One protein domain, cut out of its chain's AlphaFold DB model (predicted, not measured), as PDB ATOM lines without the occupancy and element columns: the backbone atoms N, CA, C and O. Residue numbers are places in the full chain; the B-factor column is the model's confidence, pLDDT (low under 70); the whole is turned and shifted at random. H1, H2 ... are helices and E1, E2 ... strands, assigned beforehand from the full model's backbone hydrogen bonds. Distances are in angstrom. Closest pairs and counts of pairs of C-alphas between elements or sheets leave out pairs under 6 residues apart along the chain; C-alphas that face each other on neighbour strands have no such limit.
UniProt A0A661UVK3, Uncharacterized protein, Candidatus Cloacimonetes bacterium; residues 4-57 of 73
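What this domain is: This is residues 4 to 57 of the 73 residues of an uncharacterized protein of Candidatus Cloacimonetes bacterium (UniProt A0A661UVK3). A loose, strung-out shape: short helix H1 at one end, the longer helix H2 reaching the other, and a small two-stranded hairpin, E1 and E2, whose residues 31 to 36 stick out sideways. The unnamed stretch of residues 12 to 29 joins H1 to the hairpin. The 54 printed residues follow the order H1, E1, E2, H2, a mixed class with an antiparallel sheet, E1 - E2. The whole is only just loose, close to extended, with a radius of gyration of the C-alphas of 14.9 A; it is flat, spanning 47 by 26 by 14 A.

Where its parts are: H1, residues 4 to 11, begins at C-alpha 4 (129.015, 121.837, 119.375) and measures 10.7 A. E1 is residues 30 to 32 and E2 residues 35 to 37. H2, residues 41 to 55, measures 20.9 A and ends at C-alpha 55 (127.863, 110.514, 81.326).

How they stand to each other: H1 is apart from E2 and H2. Hairpin strands E1 and E2 are antiparallel at 130 degrees; N 35 and O 32 are 2.9 A apart, within hydrogen-bond range. E1 and H2 are apart. In H1 and H2 every O i to N i+4 pair is within hydrogen-bond range.

The domain as a whole: The C-alphas of Ala 12 and Asn 57, the two farthest apart, are 47.8 A apart. The printed part has no cut. The link H1 to E1 is long; pLDDT is under 70 at residues 24 to 26.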
ATOM      1  N   ARG A   4     128.481 120.975 118.307       92.50
ATOM      2  CA  ARG A   4     129.015 121.837 119.375       92.50
ATOM      3  C   ARG A   4     130.440 121.439 119.737       92.50
ATOM      4  O   ARG A   4     131.318 122.291 119.738       92.50
ATOM      5  N   GLU A   5     130.671 120.146 119.961       92.69
ATOM      6  CA  GLU A   5     132.002 119.589 120.231       92.69
ATOM      7  C   GLU A   5     132.982 119.918 119.103       92.69
ATOM      8  O   GLU A   5     134.131 120.269 119.360       92.69
ATOM      9  N   MET A   6     132.505 119.865 117.856       91.81
ATOM     10  CA  MET A   6     133.313 120.209 116.695       91.81
ATOM     11  C   MET A   6     133.752 121.676 116.709       91.81
ATOM     12  O   MET A   6     134.936 121.968 116.566       91.81
ATOM     13  N   VAL A   7     132.816 122.605 116.924       91.00
ATOM     14  CA  VAL A   7     133.131 124.039 116.997       91.00
ATOM     15  C   VAL A   7     134.094 124.331 118.148       91.00
ATOM     16  O   VAL A   7     135.056 125.071 117.954       91.00
ATOM     17  N   SER A   8     133.896 123.716 119.317       94.38
ATOM     18  CA  SER A   8     134.833 123.838 120.438       94.38
ATOM     19  C   SER A   8     136.237 123.337 120.077       94.38
ATOM     20  O   SER A   8     137.218 123.988 120.427       94.38
ATOM     21  N   GLY A   9     136.344 122.226 119.342       94.44
ATOM     22  CA  GLY A   9     137.618 121.701 118.840       94.44
ATOM     23  C   GLY A   9     138.309 122.634 117.840       94.44
ATOM     24  O   GLY A   9     139.521 122.821 117.928       94.44
ATOM     25  N   ILE A  10     137.543 123.266 116.945       91.56
ATOM     26  CA  ILE A  10     138.057 124.249 115.977       91.56
ATOM     27  C   ILE A  10     138.595 125.492 116.691       91.56
ATOM     28  O   ILE A  10     139.709 125.930 116.416       91.56
ATOM     29  N   LEU A  11     137.839 126.039 117.648       93.75
ATOM     30  CA  LEU A  11     138.270 127.205 118.432       93.75
ATOM     31  C   LEU A  11     139.518 126.914 119.278       93.75
ATOM     32  O   LEU A  11     140.328 127.806 119.504       93.75
ATOM     33  N   ALA A  12     139.686 125.666 119.719       95.44
ATOM     34  CA  ALA A  12     140.859 125.207 120.457       95.44
ATOM     35  C   ALA A  12     142.041 124.784 119.558       95.44
ATOM     36  O   ALA A  12     143.022 124.256 120.082       95.44
ATOM     37  N   VAL A  13     141.955 124.970 118.232       90.81
ATOM     38  CA  VAL A  13     142.986 124.580 117.240       90.81
ATOM     39  C   VAL A  13     143.308 123.076 117.269       90.81
ATOM     40  O   VAL A  13     144.390 122.632 116.898       90.81
ATOM     41  N   ARG A  14     142.359 122.256 117.728       93.50
ATOM     42  CA  ARG A  14     142.475 120.787 117.730       93.50
ATOM     43  C   ARG A  14     141.889 120.165 116.470       93.50
ATOM     44  O   ARG A  14     142.325 119.095 116.069       93.50
ATOM     45  N   ASN A  15     140.922 120.856 115.870       91.44
ATOM     46  CA  ASN A  15     140.247 120.460 114.645       91.44
ATOM     47  C   ASN A  15     140.280 121.629 113.653       91.44
ATOM     48  O   ASN A  15     140.411 122.793 114.031       91.44
ATOM     49  N   THR A  16     140.088 121.326 112.384       86.50
ATOM     50  CA  THR A  16     139.919 122.279 111.291       86.50
ATOM     51  C   THR A  16     138.482 122.242 110.775       86.50
ATOM     52  O   THR A  16     137.678 121.384 111.151       86.50
ATOM     53  N   ARG A  17     138.121 123.193 109.904       82.06
ATOM     54  CA  ARG A  17     136.826 123.131 109.211       82.06
ATOM     55  C   ARG A  17     136.712 121.897 108.323       82.06
ATOM     56  O   ARG A  17     135.637 121.315 108.283       82.06
ATOM     57  N   GLU A  18     137.812 121.470 107.718       81.31
ATOM     58  CA  GLU A  18     137.864 120.315 106.819       81.31
ATOM     59  C   GLU A  18     137.532 119.003 107.544       81.31
ATOM     60  O   GLU A  18     136.970 118.085 106.949       81.31
ATOM     61  N   ASP A  19     137.772 118.940 108.859       82.75
ATOM     62  CA  ASP A  19     137.380 117.799 109.690       82.75
ATOM     63  C   ASP A  19     135.853 117.701 109.880       82.75
ATOM     64  O   ASP A  19     135.326 116.707 110.403       82.75
ATOM     65  N   CYS A  20     135.099 118.747 109.517       81.31
ATOM     66  CA  CYS A  20     133.663 118.799 109.731       81.31
ATOM     67  C   CYS A  20     132.939 118.026 108.631       81.31
ATOM     68  O   CYS A  20     132.975 118.361 107.456       81.31
ATOM     69  N   LYS A  21     132.184 116.999 109.033       75.62
ATOM     70  CA  LYS A  21     131.410 116.151 108.109       75.62
ATOM     71  C   LYS A  21     130.347 116.914 107.310       75.62
ATOM     72  O   LYS A  21     129.850 116.405 106.312       75.62
ATOM     73  N   THR A  22     129.958 118.098 107.778       72.38
ATOM     74  CA  THR A  22     129.041 119.003 107.074       72.38
ATOM     75  C   THR A  22     129.766 120.146 106.372       72.38
ATOM     76  O   THR A  22     129.098 121.040 105.846       72.38
ATOM     77  N   ASP A  23     131.099 120.170 106.409       71.12
ATOM     78  CA  ASP A  23     131.868 121.202 105.733       71.12
ATOM     79  C   ASP A  23     131.652 121.115 104.234       71.12
ATOM     80  O   ASP A  23     131.519 120.043 103.644       71.12
ATOM     81  N   ARG A  24     131.537 122.282 103.621       66.00
ATOM     82  CA  ARG A  24     131.005 122.428 102.269       66.00
ATOM     83  C   ARG A  24     132.132 122.464 101.250       66.00
ATOM     84  O   ARG A  24     132.108 123.319 100.375       66.00
ATOM     85  N   ASN A  25     133.114 121.572 101.352       65.56
ATOM     86  CA  ASN A  25     134.073 121.415 100.263       65.56
ATOM     87  C   ASN A  25     133.290 120.985  99.012       65.56
ATOM     88  O   ASN A  25     132.656 119.930  98.988       65.56
ATOM     89  N   LEU A  26     133.201 121.902  98.042       62.38
ATOM     90  CA  LEU A  26     132.338 121.781  96.872       62.38
ATOM     91  C   LEU A  26     133.082 121.026  95.771       62.38
ATOM     92  O   LEU A  26     133.787 121.631  94.966       62.38
ATOM     93  N   ASP A  27     132.873 119.714  95.706       70.75
ATOM     94  CA  ASP A  27     133.283 118.893  94.558       70.75
ATOM     95  C   ASP A  27     132.430 119.200  93.312       70.75
ATOM     96  O   ASP A  27     132.813 118.883  92.185       70.75
ATOM     97  N   ILE A  28     131.248 119.793  93.517       79.25
ATOM     98  CA  ILE A  28     130.274 120.150  92.484       79.25
ATOM     99  C   ILE A  28     129.780 121.575  92.709       79.25
ATOM    100  O   ILE A  28     129.432 121.959  93.825       79.25
ATOM    101  N   LYS A  29     129.682 122.341  91.618       83.88
ATOM    102  CA  LYS A  29     129.089 123.683  91.596       83.88
ATOM    103  C   LYS A  29     127.801 123.662  90.782       83.88
ATOM    104  O   LYS A  29     127.829 123.337  89.599       83.88
ATOM    105  N   ILE A  30     126.684 124.033  91.405       84.12
ATOM    106  CA  ILE A  30     125.403 124.240  90.719       84.12
ATOM    107  C   ILE A  30     125.088 125.728  90.732       84.12
ATOM    108  O   ILE A  30     125.137 126.360  91.789       84.12
ATOM    109  N   LYS A  31     124.724 126.266  89.566       85.50
ATOM    110  CA  LYS A  31     124.295 127.656  89.409       85.50
ATOM    111  C   LYS A  31     122.821 127.722  89.043       85.50
ATOM    112  O   LYS A  31     122.430 127.181  88.015       85.50
ATOM    113  N   ILE A  32     122.029 128.435  89.842       84.12
ATOM    114  CA  ILE A  32     120.625 128.754  89.539       84.12
ATOM    115  C   ILE A  32     120.527 130.268  89.371       84.12
ATOM    116  O   ILE A  32     120.956 131.014  90.251       84.12
ATOM    117  N   ALA A  33     120.023 130.729  88.222       84.75
ATOM    118  CA  ALA A  33     119.989 132.154  87.868       84.75
ATOM    119  C   ALA A  33     121.357 132.859  88.054       84.75
ATOM    120  O   ALA A  33     121.443 133.979  88.552       84.75
ATOM    121  N   GLY A  34     122.451 132.163  87.718       85.06
ATOM    122  CA  GLY A  34     123.821 132.669  87.860       85.06
ATOM    123  C   GLY A  34     124.391 132.662  89.286       85.06
ATOM    124  O   GLY A  34     125.565 132.984  89.448       85.06
ATOM    125  N   LYS A  35     123.617 132.266  90.304       86.00
ATOM    126  CA  LYS A  35     124.070 132.180  91.701       86.00
ATOM    127  C   LYS A  35     124.524 130.767  92.049       86.00
ATOM    128  O   LYS A  35     123.776 129.817  91.815       86.00
ATOM    129  N   ASP A  36     125.713 130.641  92.636       86.56
ATOM    130  CA  ASP A  36     126.205 129.373  93.179       86.56
ATOM    131  C   ASP A  36     125.357 128.948  94.385       86.56
ATOM    132  O   ASP A  36     125.147 129.715  95.329       86.56
ATOM    133  N   ILE A  37     124.863 127.714  94.350       84.88
ATOM    134  CA  ILE A  37     124.066 127.135  95.428       84.88
ATOM    135  C   ILE A  37     124.976 126.328  96.350       84.88
ATOM    136  O   ILE A  37     125.712 125.445  95.913       84.88
ATOM    137  N   ASN A  38     124.894 126.613  97.652       80.88
ATOM    138  CA  ASN A  38     125.594 125.846  98.675       80.88
ATOM    139  C   ASN A  38     124.848 124.542  98.960       80.88
ATOM    140  O   ASN A  38     123.744 124.559  99.505       80.88
ATOM    141  N   ILE A  39     125.480 123.418  98.635       82.50
ATOM    142  CA  ILE A  39     124.897 122.084  98.764       82.50
ATOM    143  C   ILE A  39     125.621 121.327  99.876       82.50
ATOM    144  O   ILE A  39     126.844 121.389  99.996       82.50
ATOM    145  N   VAL A  40     124.868 120.597 100.698       82.44
ATOM    146  CA  VAL A  40     125.447 119.746 101.746       82.44
ATOM    147  C   VAL A  40     126.197 118.550 101.134       82.44
ATOM    148  O   VAL A  40     125.775 118.054 100.087       82.44
ATOM    149  N   PRO A  41     127.257 118.026 101.779       82.62
ATOM    150  CA  PRO A  41     128.112 116.983 101.197       82.62
ATOM    151  C   PRO A  41     127.367 115.739 100.707       82.62
ATOM    152  O   PRO A  41     127.659 115.218  99.635       82.62
ATOM    153  N   TYR A  42     126.354 115.292 101.456       84.00
ATOM    154  CA  TYR A  42     125.526 114.150 101.062       84.00
ATOM    155  C   TYR A  42     124.883 114.349  99.682       84.00
ATOM    156  O   TYR A  42     125.030 113.503  98.805       84.00
ATOM    157  N   VAL A  43     124.243 115.501  99.464       85.12
ATOM    158  CA  VAL A  43     123.567 115.805  98.196       85.12
ATOM    159  C   VAL A  43     124.583 115.978  97.065       85.12
ATOM    160  O   VAL A  43     124.322 115.534  95.950       85.12
ATOM    161  N   GLN A  44     125.761 116.551  97.343       86.25
ATOM    162  CA  GLN A  44     126.838 116.630  96.351       86.25
ATOM    163  C   GLN A  44     127.274 115.237  95.880       86.25
ATOM    164  O   GLN A  44     127.332 114.994  94.677       86.25
ATOM    165  N   ASN A  45     127.523 114.308  96.807       86.06
ATOM    166  CA  ASN A  45     127.950 112.946  96.476       86.06
ATOM    167  C   ASN A  45     126.896 112.210  95.643       86.06
ATOM    168  O   ASN A  45     127.214 111.669  94.586       86.06
ATOM    169  N   THR A  46     125.629 112.264  96.059       89.88
ATOM    170  CA  THR A  46     124.539 111.622  95.313       89.88
ATOM    171  C   THR A  46     124.411 112.188  93.898       89.88
ATOM    172  O   THR A  46     124.325 111.427  92.935       89.88
ATOM    173  N   LEU A  47     124.457 113.514  93.738       89.50
ATOM    174  CA  LEU A  47     124.366 114.149  92.423       89.50
ATOM    175  C   LEU A  47     125.563 113.782  91.528       89.50
ATOM    176  O   LEU A  47     125.383 113.501  90.343       89.50
ATOM    177  N   LYS A  48     126.775 113.729  92.100       88.00
ATOM    178  CA  LYS A  48     128.012 113.305  91.423       88.00
ATOM    179  C   LYS A  48     127.880 111.912  90.832       88.00
ATOM    180  O   LYS A  48     128.218 111.708  89.667       88.00
ATOM    181  N   ASP A  49     127.401 110.969  91.634       90.00
ATOM    182  CA  ASP A  49     127.299 109.567  91.244       90.00
ATOM    183  C   ASP A  49     126.248 109.368  90.155       90.00
ATOM    184  O   ASP A  49     126.506 108.669  89.174       90.00
ATOM    185  N   ILE A  50     125.108 110.055  90.271       91.88
ATOM    186  CA  ILE A  50     124.047 110.039  89.260       91.88
ATOM    187  C   ILE A  50     124.564 110.620  87.941       91.88
ATOM    188  O   ILE A  50     124.495 109.952  86.908       91.88
ATOM    189  N   ILE A  51     125.150 111.822  87.961       90.44
ATOM    190  CA  ILE A  51     125.705 112.459  86.757       90.44
ATOM    191  C   ILE A  51     126.746 111.549  86.099       90.44
ATOM    192  O   ILE A  51     126.663 111.290  84.897       90.44
ATOM    193  N   LYS A  52     127.692 111.008  86.877       90.06
ATOM    194  CA  LYS A  52     128.704 110.072  86.372       90.06
ATOM    195  C   LYS A  52     128.083 108.815  85.776       90.06
ATOM    196  O   LYS A  52     128.567 108.338  84.752       90.06
ATOM    197  N   ALA A  53     127.029 108.275  86.386       91.81
ATOM    198  CA  ALA A  53     126.338 107.095  85.883       91.81
ATOM    199  C   ALA A  53     125.715 107.326  84.498       91.81
ATOM    200  O   ALA A  53     125.736 106.403  83.683       91.81
ATOM    201  N   TYR A  54     125.233 108.538  84.212       90.44
ATOM    202  CA  TYR A  54     124.743 108.908  82.884       90.44
ATOM    203  C   TYR A  54     125.881 109.188  81.902       90.44
ATOM    204  O   TYR A  54     125.921 108.597  80.822       90.44
ATOM    205  N   VAL A  55     126.839 110.045  82.272       91.44
ATOM    206  CA  VAL A  55     127.863 110.514  81.326       91.44
ATOM    207  C   VAL A  55     128.898 109.451  80.959       91.44
ATOM    208  O   VAL A  55     129.429 109.498  79.855       91.44
ATOM    209  N   LYS A  56     129.152 108.453  81.822       91.06
ATOM    210  CA  LYS A  56     130.133 107.382  81.554       91.06
ATOM    211  C   LYS A  56     129.808 106.550  80.310       91.06
ATOM    212  O   LYS A  56     130.697 105.910  79.764       91.06
ATOM    213  N   ASN A  57     128.540 106.534  79.900       89.25
ATOM    214  CA  ASN A  57     128.069 105.786  78.737       89.25
ATOM    215  C   ASN A  57     128.087 106.633  77.451       89.25
ATOM    216  O   ASN A  57     127.799 106.116  76.372       89.25
TER     217      ASN A  57